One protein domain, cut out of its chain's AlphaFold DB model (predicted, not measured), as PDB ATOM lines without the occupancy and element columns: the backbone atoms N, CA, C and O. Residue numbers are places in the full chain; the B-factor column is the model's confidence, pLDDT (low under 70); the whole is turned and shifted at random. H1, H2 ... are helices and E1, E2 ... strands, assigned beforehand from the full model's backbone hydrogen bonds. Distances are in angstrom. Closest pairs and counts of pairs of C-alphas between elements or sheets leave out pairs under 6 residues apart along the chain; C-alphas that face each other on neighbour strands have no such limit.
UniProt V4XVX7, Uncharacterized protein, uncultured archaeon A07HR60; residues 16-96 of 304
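AT A GLANCE: This is residues 16 to 96 of the 304 residues of an uncharacterized protein of uncultured archaeon A07HR60 (UniProt V4XVX7). A small sheet of two parallel strands, E2 beside E3, sits at one end of a rod, and one long helix, H2, runs from it back toward the other end, where the short helix H1 and strand E1 lie. The unnamed stretch 27 to 44 runs back beside H2 from H1 to the sheet, and the loop 49 to 63 forms the sheet end of the rod. The printed part has 81 residues with two named helices and three named strands, in the order E1, H1, E2, E3, H2; the class is mixed, helices and strands, with 37 residues in named elements, under half. The whole is loose, with a radius of gyration of the C-alphas of 15.6 A, and spans 52 by 23 by 19 A.

IN THESE COORDINATES: E2 is residues 45 to 48, 9.9 A long, and E3 is residues 64 to 67, 10.2 A long. H2, residues 68 to 86, is 26.6 A long, from C-alpha 68 at (-30.603, 14.534, 175.174) to C-alpha 86 at (-21.481, 1.039, 154.182). H1 is residues 20 to 26, 10.2 A, and E1 is residues 17 to 19, with C-alpha 17 at (-9.797, -9.724, 155.597).

HOW THE PARTS SIT: E2 and E3 are parallel neighbours at 27 degrees, with N 46 and O 64 at 3.0 A and N 66 and O 46 at 2.9 A, within hydrogen-bond range. The closest C-alphas of E2 and H2, those of Ile 48 and Leu 68, are 6.0 A apart. H1 and H2 are close but not clearly touching, the C-alphas of Asn 21 and Phe 86 being closest at 6.2 A; they run opposite ways at a steep tilt of 42 degrees. In H1 and H2 every O i to N i+4 pair is within hydrogen-bond range. E1 pairs with no named strand and is apart from H2; E1 and H1 meet only through their link.

THE WHOLE: The two C-alphas farthest apart, those of Thr 16 and Gln 56, are 52.9 A apart. The printed part has no cut. The links H1 to E2, 18 residues, and E2 to E3, 15 residues, are long. The mean pLDDT of the printed part is 89.8; residues 16 to 17 and 54 to 60 are under 70.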
ATOM      1  N   THR A  16      -5.322  -9.802 157.299       56.00
ATOM      2  CA  THR A  16      -6.693  -9.868 157.826       56.00
ATOM      3  C   THR A  16      -7.659  -9.359 156.759       56.00
ATOM      4  O   THR A  16      -7.408  -8.347 156.106       56.00
ATOM      5  N   GLU A  17      -8.746 -10.089 156.543       65.19
ATOM      6  CA  GLU A  17      -9.797  -9.724 155.597       65.19
ATOM      7  C   GLU A  17     -10.636  -8.596 156.204       65.19
ATOM      8  O   GLU A  17     -11.224  -8.764 157.276       65.19
ATOM      9  N   VAL A  18     -10.647  -7.431 155.559       77.25
ATOM     10  CA  VAL A  18     -11.423  -6.274 156.008       77.25
ATOM     11  C   VAL A  18     -12.227  -5.751 154.827       77.25
ATOM     12  O   VAL A  18     -11.756  -5.744 153.689       77.25
ATOM     13  N   HIS A  19     -13.470  -5.355 155.080       83.50
ATOM     14  CA  HIS A  19     -14.340  -4.823 154.040       83.50
ATOM     15  C   HIS A  19     -13.717  -3.549 153.438       83.50
ATOM     16  O   HIS A  19     -13.201  -2.720 154.185       83.50
ATOM     17  N   GLU A  20     -13.768  -3.361 152.113       92.19
ATOM     18  CA  GLU A  20     -13.151  -2.205 151.428       92.19
ATOM     19  C   GLU A  20     -13.594  -0.864 152.035       92.19
ATOM     20  O   GLU A  20     -12.772   0.021 152.278       92.19
ATOM     21  N   ASN A  21     -14.879  -0.753 152.380       95.38
ATOM     22  CA  ASN A  21     -15.431   0.432 153.039       95.38
ATOM     23  C   ASN A  21     -14.757   0.796 154.373       95.38
ATOM     24  O   ASN A  21     -14.727   1.975 154.695       95.38
ATOM     25  N   GLU A  22     -14.175  -0.141 155.131       95.31
ATOM     26  CA  GLU A  22     -13.413   0.197 156.351       95.31
ATOM     27  C   GLU A  22     -12.125   0.957 156.002       95.31
ATOM     28  O   GLU A  22     -11.726   1.882 156.704       95.31
ATOM     29  N   ILE A  23     -11.491   0.614 154.873       94.88
ATOM     30  CA  ILE A  23     -10.314   1.330 154.372       94.88
ATOM     31  C   ILE A  23     -10.728   2.702 153.832       94.88
ATOM     32  O   ILE A  23     -10.056   3.692 154.118       94.88
ATOM     33  N   LEU A  24     -11.833   2.779 153.081       96.25
ATOM     34  CA  LEU A  24     -12.367   4.052 152.584       96.25
ATOM     35  C   LEU A  24     -12.772   4.978 153.739       96.25
ATOM     36  O   LEU A  24     -12.481   6.170 153.692       96.25
ATOM     37  N   PHE A  25     -13.383   4.434 154.793       96.44
ATOM     38  CA  PHE A  25     -13.721   5.177 156.003       96.44
ATOM     39  C   PHE A  25     -12.475   5.760 156.670       96.44
ATOM     40  O   PHE A  25     -12.393   6.973 156.832       96.44
ATOM     41  N   ALA A  26     -11.464   4.926 156.939       94.56
ATOM     42  CA  ALA A  26     -10.208   5.358 157.557       94.56
ATOM     43  C   ALA A  26      -9.454   6.413 156.719       94.56
ATOM     44  O   ALA A  26      -8.686   7.220 157.245       94.56
ATOM     45  N   ARG A  27      -9.663   6.423 155.395       94.31
ATOM     46  CA  ARG A  27      -9.099   7.419 154.470       94.31
ATOM     47  C   ARG A  27      -9.957   8.668 154.284       94.31
ATOM     48  O   ARG A  27      -9.530   9.556 153.550       94.31
ATOM     49  N   ARG A  28     -11.115   8.762 154.946       93.81
ATOM     50  CA  ARG A  28     -12.091   9.857 154.784       93.81
ATOM     51  C   ARG A  28     -12.650   9.948 153.357       93.81
ATOM     52  O   ARG A  28     -12.943  11.026 152.851       93.81
ATOM     53  N   GLU A  29     -12.769   8.806 152.685       95.81
ATOM     54  CA  GLU A  29     -13.306   8.703 151.320       95.81
ATOM     55  C   GLU A  29     -14.811   8.379 151.303       95.81
ATOM     56  O   GLU A  29     -15.452   8.452 150.252       95.81
ATOM     57  N   LEU A  30     -15.394   8.048 152.459       96.38
ATOM     58  CA  LEU A  30     -16.840   7.922 152.636       96.38
ATOM     59  C   LEU A  30     -17.455   9.239 153.148       96.38
ATOM     60  O   LEU A  30     -16.762  10.025 153.795       96.38
ATOM     61  N   PRO A  31     -18.753   9.495 152.883       95.75
ATOM     62  CA  PRO A  31     -19.463  10.628 153.471       95.75
ATOM     63  C   PRO A  31     -19.428  10.595 155.000       95.75
ATOM     64  O   PRO A  31     -19.298   9.536 155.605       95.75
ATOM     65  N   HIS A  32     -19.623  11.748 155.632       96.25
ATOM     66  CA  HIS A  32     -19.705  11.823 157.088       96.25
ATOM     67  C   HIS A  32     -20.923  11.047 157.618       96.25
ATOM     68  O   HIS A  32     -21.986  11.081 156.994       96.25
ATOM     69  N   TYR A  33     -20.815  10.379 158.768       97.00
ATOM     70  CA  TYR A  33     -21.912   9.547 159.279       97.00
ATOM     71  C   TYR A  33     -23.141  10.354 159.716       97.00
ATOM     72  O   TYR A  33     -24.249   9.834 159.688       97.00
ATOM     73  N   LEU A  34     -22.965  11.639 160.046       96.94
ATOM     74  CA  LEU A  34     -24.065  12.572 160.319       96.94
ATOM     75  C   LEU A  34     -24.578  13.297 159.070       96.94
ATOM     76  O   LEU A  34     -25.407  14.197 159.214       96.94
ATOM     77  N   SER A  35     -24.103  12.934 157.870       94.69
ATOM     78  CA  SER A  35     -24.558  13.553 156.619       94.69
ATOM     79  C   SER A  35     -26.079  13.578 156.553       94.69
ATOM     80  O   SER A  35     -26.731  12.582 156.848       94.69
ATOM     81  N   GLU A  36     -26.634  14.715 156.132       92.44
ATOM     82  CA  GLU A  36     -28.084  14.939 155.999       92.44
ATOM     83  C   GLU A  36     -28.857  15.052 157.330       92.44
ATOM     84  O   GLU A  36     -30.085  15.172 157.323       92.44
ATOM     85  N   THR A  37     -28.168  15.094 158.474       96.69
ATOM     86  CA  THR A  37     -28.777  15.424 159.772       96.69
ATOM     87  C   THR A  37     -28.602  16.904 160.119       96.69
ATOM     88  O   THR A  37     -27.758  17.597 159.565       96.69
ATOM     89  N   ILE A  38     -29.363  17.395 161.102       95.00
ATOM     90  CA  ILE A  38     -29.189  18.761 161.633       95.00
ATOM     91  C   ILE A  38     -27.884  18.954 162.421       95.00
ATOM     92  O   ILE A  38     -27.560  20.080 162.779       95.00
ATOM     93  N   LEU A  39     -27.175  17.864 162.735       95.75
ATOM     94  CA  LEU A  39     -25.891  17.891 163.437       95.75
ATOM     95  C   LEU A  39     -24.713  18.056 162.462       95.75
ATOM     96  O   LEU A  39     -23.583  18.212 162.907       95.75
ATOM     97  N   ASP A  40     -24.977  18.018 161.151       91.31
ATOM     98  CA  ASP A  40     -23.988  18.166 160.090       91.31
ATOM     99  C   ASP A  40     -24.270  19.414 159.236       91.31
ATOM    100  O   ASP A  40     -25.329  19.540 158.619       91.31
ATOM    101  N   GLY A  41     -23.314  20.344 159.197       84.56
ATOM    102  CA  GLY A  41     -23.380  21.582 158.413       84.56
ATOM    103  C   GLY A  41     -23.369  22.857 159.263       84.56
ATOM    104  O   GLY A  41     -22.898  22.864 160.395       84.56
ATOM    105  N   ASP A  42     -23.906  23.947 158.709       87.44
ATOM    106  CA  ASP A  42     -23.781  25.303 159.276       87.44
ATOM    107  C   ASP A  42     -24.750  25.599 160.443       87.44
ATOM    108  O   ASP A  42     -24.794  26.722 160.945       87.44
ATOM    109  N   THR A  43     -25.572  24.626 160.854       92.81
ATOM    110  CA  THR A  43     -26.577  24.829 161.913       92.81
ATOM    111  C   THR A  43     -25.930  24.717 163.286       92.81
ATOM    112  O   THR A  43     -25.348  23.692 163.635       92.81
ATOM    113  N   ARG A  44     -26.094  25.746 164.118       95.00
ATOM    114  CA  ARG A  44     -25.616  25.738 165.501       95.00
ATOM    115  C   ARG A  44     -26.593  25.018 166.413       95.00
ATOM    116  O   ARG A  44     -27.594  25.600 166.839       95.00
ATOM    117  N   VAL A  45     -26.273  23.781 166.784       95.69
ATOM    118  CA  VAL A  45     -27.122  22.948 167.651       95.69
ATOM    119  C   VAL A  45     -26.559  22.858 169.064       95.69
ATOM    120  O   VAL A  45     -25.424  22.427 169.261       95.69
ATOM    121  N   THR A  46     -27.366  23.225 170.060       95.06
ATOM    122  CA  THR A  46     -27.056  22.967 171.476       95.06
ATOM    123  C   THR A  46     -27.864  21.776 171.983       95.06
ATOM    124  O   THR A  46     -29.089  21.759 171.866       95.06
ATOM    125  N   VAL A  47     -27.197  20.809 172.611       94.88
ATOM    126  CA  VAL A  47     -27.826  19.672 173.292       94.88
ATOM    127  C   VAL A  47     -27.792  19.894 174.799       94.88
ATOM    128  O   VAL A  47     -26.718  20.043 175.387       94.88
ATOM    129  N   ILE A  48     -28.964  19.889 175.438       91.31
ATOM    130  CA  ILE A  48     -29.085  20.036 176.895       91.31
ATOM    131  C   ILE A  48     -29.055  18.671 177.619       91.31
ATOM    132  O   ILE A  48     -29.588  17.692 177.090       91.31
ATOM    133  N   PRO A  49     -28.514  18.589 178.857       90.75
ATOM    134  CA  PRO A  49     -28.362  17.353 179.647       90.75
ATOM    135  C   PRO A  49     -29.683  16.828 180.247       90.75
ATOM    136  O   PRO A  49     -29.750  16.458 181.417       90.75
ATOM    137  N   SER A  50     -30.774  16.830 179.486       89.69
ATOM    138  CA  SER A  50     -32.083  16.353 179.937       89.69
ATOM    139  C   SER A  50     -32.864  15.772 178.771       89.69
ATOM    140  O   SER A  50     -32.725  16.251 177.655       89.69
ATOM    141  N   CYS A  51     -33.706  14.769 179.023       89.94
ATOM    142  CA  CYS A  51     -34.700  14.288 178.055       89.94
ATOM    143  C   CYS A  51     -36.023  15.064 178.122       89.94
ATOM    144  O   CYS A  51     -36.961  14.774 177.379       89.94
ATOM    145  N   GLU A  52     -36.135  16.029 179.034       86.75
ATOM    146  CA  GLU A  52     -37.277  16.929 179.079       86.75
ATOM    147  C   GLU A  52     -37.164  17.966 177.962       86.75
ATOM    148  O   GLU A  52     -36.086  18.503 177.697       86.75
ATOM    149  N   ARG A  53     -38.293  18.273 177.314       73.44
ATOM    150  CA  ARG A  53     -38.311  19.323 176.296       73.44
ATOM    151  C   ARG A  53     -37.904  20.662 176.914       73.44
ATOM    152  O   ARG A  53     -38.449  21.012 177.967       73.44
ATOM    153  N   PRO A  54     -37.043  21.445 176.243       66.12
ATOM    154  CA  PRO A  54     -36.704  22.781 176.704       66.12
ATOM    155  C   PRO A  54     -37.990  23.608 176.839       66.12
ATOM    156  O   PRO A  54     -38.731  23.788 175.872       66.12
ATOM    157  N   SER A  55     -38.299  24.070 178.053       55.19
ATOM    158  CA  SER A  55     -39.558  24.779 178.321       55.19
ATOM    159  C   SER A  55     -39.548  26.233 177.835       55.19
ATOM    160  O   SER A  55     -40.631  26.772 177.614       55.19
ATOM    161  N   GLN A  56     -38.371  26.851 177.617       52.25
ATOM    162  CA  GLN A  56     -38.166  28.115 176.887       52.25
ATOM    163  C   GLN A  56     -36.675  28.490 176.711       52.25
ATOM    164  O   GLN A  56     -35.836  28.091 177.509       52.25
ATOM    165  N   MET A  57     -36.440  29.335 175.689       51.47
ATOM    166  CA  MET A  57     -35.207  29.971 175.179       51.47
ATOM    167  C   MET A  57     -34.100  29.046 174.658       51.47
ATOM    168  O   MET A  57     -33.309  28.480 175.404       51.47
ATOM    169  N   VAL A  58     -34.022  29.015 173.325       57.84
ATOM    170  CA  VAL A  58     -32.805  28.748 172.557       57.84
ATOM    171  C   VAL A  58     -31.693  29.645 173.126       57.84
ATOM    172  O   VAL A  58     -31.940  30.852 173.271       57.84
ATOM    173  N   PRO A  59     -30.527  29.104 173.528       65.69
ATOM    174  CA  PRO A  59     -29.409  29.926 173.966       65.69
ATOM    175  C   PRO A  59     -29.107  31.011 172.928       65.69
ATOM    176  O   PRO A  59     -29.351  30.841 171.734       65.69
ATOM    177  N   GLN A  60     -28.619  32.163 173.379       64.94
ATOM    178  CA  GLN A  60     -28.225  33.220 172.454       64.94
ATOM    179  C   GLN A  60     -27.160  32.660 171.489       64.94
ATOM    180  O   GLN A  60     -26.246  31.970 171.931       64.94
ATOM    181  N   ASP A  61     -27.318  32.919 170.189       79.12
ATOM    182  CA  ASP A  61     -26.462  32.407 169.103       79.12
ATOM    183  C   ASP A  61     -26.555  30.891 168.823       79.12
ATOM    184  O   ASP A  61     -25.661  30.322 168.192       79.12
ATOM    185  N   THR A  62     -27.649  30.251 169.251       87.25
ATOM    186  CA  THR A  62     -28.053  28.895 168.851       87.25
ATOM    187  C   THR A  62     -29.157  28.958 167.792       87.25
ATOM    188  O   THR A  62     -30.090  29.751 167.922       87.25
ATOM    189  N   ASP A  63     -29.076  28.106 166.771       90.94
ATOM    190  CA  ASP A  63     -30.137  27.959 165.769       90.94
ATOM    191  C   ASP A  63     -31.190  26.954 166.247       90.94
ATOM    192  O   ASP A  63     -32.386  27.226 166.179       90.94
ATOM    193  N   GLU A  64     -30.743  25.823 166.809       91.81
ATOM    194  CA  GLU A  64     -31.610  24.741 167.283       91.81
ATOM    195  C   GLU A  64     -31.179  24.194 168.649       91.81
ATOM    196  O   GLU A  64     -29.996  24.074 168.969       91.81
ATOM    197  N   THR A  65     -32.155  23.839 169.486       92.31
ATOM    198  CA  THR A  65     -31.901  23.213 170.794       92.31
ATOM    199  C   THR A  65     -32.539  21.838 170.852       92.31
ATOM    200  O   THR A  65     -33.756  21.714 170.727       92.31
ATOM    201  N   LEU A  66     -31.720  20.823 171.111       93.00
ATOM    202  CA  LEU A  66     -32.162  19.450 171.303       93.00
ATOM    203  C   LEU A  66     -32.103  19.072 172.773       93.00
ATOM    204  O   LEU A  66     -31.170  19.428 173.496       93.00
ATOM    205  N   ASN A  67     -33.082  18.290 173.210       93.12
ATOM    206  CA  ASN A  67     -32.923  17.532 174.439       93.12
ATOM    207  C   ASN A  67     -32.064  16.275 174.175       93.12
ATOM    208  O   ASN A  67     -31.926  15.824 173.038       93.12
ATOM    209  N   LEU A  68     -31.494  15.696 175.229       93.56
ATOM    210  CA  LEU A  68     -30.603  14.534 175.174       93.56
ATOM    211  C   LEU A  68     -31.213  13.339 174.424       93.56
ATOM    212  O   LEU A  68     -30.516  12.634 173.700       93.56
ATOM    213  N   CYS A  69     -32.510  13.093 174.600       95.06
ATOM    214  CA  CYS A  69     -33.188  11.971 173.958       95.06
ATOM    215  C   CYS A  69     -33.398  12.208 172.454       95.06
ATOM    216  O   CYS A  69     -33.253  11.272 171.675       95.06
ATOM    217  N   GLU A  70     -33.717  13.438 172.039       96.44
ATOM    218  CA  GLU A  70     -33.807  13.812 170.616       96.44
ATOM    219  C   GLU A  70     -32.437  13.695 169.935       96.44
ATOM    220  O   GLU A  70     -32.329  13.116 168.858       96.44
ATOM    221  N   HIS A  71     -31.383  14.180 170.595       96.75
ATOM    222  CA  HIS A  71     -30.007  14.067 170.109       96.75
ATOM    223  C   HIS A  71     -29.575  12.609 169.914       96.75
ATOM    224  O   HIS A  71     -29.124  12.252 168.828       96.75
ATOM    225  N   ARG A  72     -29.801  11.744 170.911       96.75
ATOM    226  CA  ARG A  72     -29.499  10.307 170.804       96.75
ATOM    227  C   ARG A  72     -30.262   9.623 169.680       96.75
ATOM    228  O   ARG A  72     -29.674   8.844 168.950       96.75
ATOM    229  N   GLN A  73     -31.541   9.949 169.493       97.69
ATOM    230  CA  GLN A  73     -32.317   9.393 168.382       97.69
ATOM    231  C   GLN A  73     -31.708   9.748 167.022       97.69
ATOM    232  O   GLN A  73     -31.663   8.890 166.147       97.69
ATOM    233  N   ILE A  74     -31.224  10.982 166.848       98.06
ATOM    234  CA  ILE A  74     -30.558  11.398 165.609       98.06
ATOM    235  C   ILE A  74     -29.249  10.627 165.417       98.06
ATOM    236  O   ILE A  74     -29.034  10.098 164.329       98.06
ATOM    237  N   LEU A  75     -28.410  10.528 166.456       98.12
ATOM    238  CA  LEU A  75     -27.157   9.768 166.390       98.12
ATOM    239  C   LEU A  75     -27.408   8.290 166.067       98.12
ATOM    240  O   LEU A  75     -26.833   7.775 165.114       98.12
ATOM    241  N   ASP A  76     -28.304   7.634 166.807       98.00
ATOM    242  CA  ASP A  76     -28.631   6.220 166.627       98.00
ATOM    243  C   ASP A  76     -29.159   5.953 165.213       98.00
ATOM    244  O   ASP A  76     -28.758   4.985 164.570       98.00
ATOM    245  N   SER A  77     -30.062   6.797 164.703       98.25
ATOM    246  CA  SER A  77     -30.573   6.657 163.337       98.25
ATOM    247  C   SER A  77     -29.472   6.840 162.297       98.25
ATOM    248  O   SER A  77     -29.330   5.983 161.429       98.25
ATOM    249  N   ALA A  78     -28.661   7.894 162.414       98.31
ATOM    250  CA  ALA A  78     -27.589   8.183 161.466       98.31
ATOM    251  C   ALA A  78     -26.527   7.070 161.436       98.31
ATOM    252  O   ALA A  78     -26.137   6.607 160.367       98.31
ATOM    253  N   ILE A  79     -26.116   6.576 162.606       98.19
ATOM    254  CA  ILE A  79     -25.134   5.493 162.739       98.19
ATOM    255  C   ILE A  79     -25.679   4.183 162.163       98.19
ATOM    256  O   ILE A  79     -24.983   3.525 161.393       98.19
ATOM    257  N   ASN A  80     -26.925   3.813 162.475       98.00
ATOM    258  CA  ASN A  80     -27.527   2.595 161.926       98.00
ATOM    259  C   ASN A  80     -27.678   2.671 160.400       98.00
ATOM    260  O   ASN A  80     -27.335   1.716 159.710       98.00
ATOM    261  N   GLU A  81     -28.129   3.806 159.859       98.00
ATOM    262  CA  GLU A  81     -28.215   4.006 158.408       98.00
ATOM    263  C   GLU A  81     -26.835   3.943 157.741       98.00
ATOM    264  O   GLU A  81     -26.692   3.384 156.650       98.00
ATOM    265  N   TYR A  82     -25.807   4.472 158.404       98.00
ATOM    266  CA  TYR A  82     -24.432   4.410 157.929       98.00
ATOM    267  C   TYR A  82     -23.890   2.974 157.905       98.00
ATOM    268  O   TYR A  82     -23.327   2.547 156.893       98.00
ATOM    269  N   ILE A  83     -24.123   2.202 158.974       97.06
ATOM    270  CA  ILE A  83     -23.777   0.776 159.056       97.06
ATOM    271  C   ILE A  83     -24.523  -0.017 157.981       97.06
ATOM    272  O   ILE A  83     -23.900  -0.797 157.266       97.06
ATOM    273  N   ASP A  84     -25.826   0.200 157.810       96.69
ATOM    274  CA  ASP A  84     -26.626  -0.500 156.800       96.69
ATOM    275  C   ASP A  84     -26.140  -0.199 155.374       96.69
ATOM    276  O   ASP A  84     -26.157  -1.071 154.501       96.69
ATOM    277  N   LYS A  85     -25.698   1.039 155.123       96.62
ATOM    278  CA  LYS A  85     -25.269   1.497 153.798       96.62
ATOM    279  C   LYS A  85     -23.832   1.115 153.455       96.62
ATOM    280  O   LYS A  85     -23.556   0.798 152.298       96.62
ATOM    281  N   PHE A  86     -22.918   1.188 154.420       96.12
ATOM    282  CA  PHE A  86     -21.481   1.039 154.182       96.12
ATOM    283  C   PHE A  86     -20.851  -0.151 154.911       96.12
ATOM    284  O   PHE A  86     -19.716  -0.507 154.602       96.12
ATOM    285  N   GLY A  87     -21.545  -0.792 155.848       95.50
ATOM    286  CA  GLY A  87     -21.011  -1.910 156.634       95.50
ATOM    287  C   GLY A  87     -19.923  -1.508 157.637       95.50
ATOM    288  O   GLY A  87     -19.214  -2.378 158.140       95.50
ATOM    289  N   VAL A  88     -19.778  -0.208 157.909       95.69
ATOM    290  CA  VAL A  88     -18.784   0.365 158.825       95.69
ATOM    291  C   VAL A  88     -19.507   0.962 160.022       95.69
ATOM    292  O   VAL A  88     -20.484   1.681 159.837       95.69
ATOM    293  N   ASP A  89     -19.018   0.682 161.228       96.44
ATOM    294  CA  ASP A  89     -19.508   1.288 162.467       96.44
ATOM    295  C   ASP A  89     -18.599   2.464 162.866       96.44
ATOM    296  O   ASP A  89     -17.459   2.222 163.269       96.44
ATOM    297  N   PRO A  90     -19.070   3.724 162.782       97.00
ATOM    298  CA  PRO A  90     -18.283   4.895 163.167       97.00
ATOM    299  C   PRO A  90     -17.883   4.927 164.647       97.00
ATOM    300  O   PRO A  90     -16.950   5.647 164.984       97.00
ATOM    301  N   ASN A  91     -18.560   4.186 165.535       95.62
ATOM    302  CA  ASN A  91     -18.170   4.082 166.950       95.62
ATOM    303  C   ASN A  91     -17.025   3.091 167.180       95.62
ATOM    304  O   ASN A  91     -16.394   3.099 168.237       95.62
ATOM    305  N   ALA A  92     -16.808   2.176 166.236       93.56
ATOM    306  CA  ALA A  92     -15.862   1.080 166.379       93.56
ATOM    307  C   ALA A  92     -15.181   0.742 165.040       93.56
ATOM    308  O   ALA A  92     -15.259  -0.410 164.586       93.56
ATOM    309  N   PRO A  93     -14.499   1.713 164.401       92.06
ATOM    310  CA  PRO A  93     -13.811   1.457 163.147       92.06
ATOM    311  C   PRO A  93     -12.727   0.405 163.334       92.06
ATOM    312  O   PRO A  93     -12.042   0.342 164.361       92.06
ATOM    313  N   LYS A  94     -12.570  -0.464 162.333       92.94
ATOM    314  CA  LYS A  94     -11.661  -1.616 162.433       92.94
ATOM    315  C   LYS A  94     -10.265  -1.322 161.903       92.94
ATOM    316  O   LYS A  94      -9.348  -2.106 162.168       92.94
ATOM    317  N   VAL A  95     -10.124  -0.236 161.144       92.44
ATOM    318  CA  VAL A  95      -8.914   0.164 160.423       92.44
ATOM    319  C   VAL A  95      -8.556   1.597 160.784       92.44
ATOM    320  O   VAL A  95      -9.426   2.456 160.841       92.44
ATOM    321  N   GLN A  96      -7.264   1.858 160.951       91.31
ATOM    322  CA  GLN A  96      -6.696   3.198 161.067       91.31
ATOM    323  C   GLN A  96      -5.550   3.380 160.065       91.31
ATOM    324  O   GLN A  96      -4.943   2.402 159.617       91.31
TER     325      GLN A  96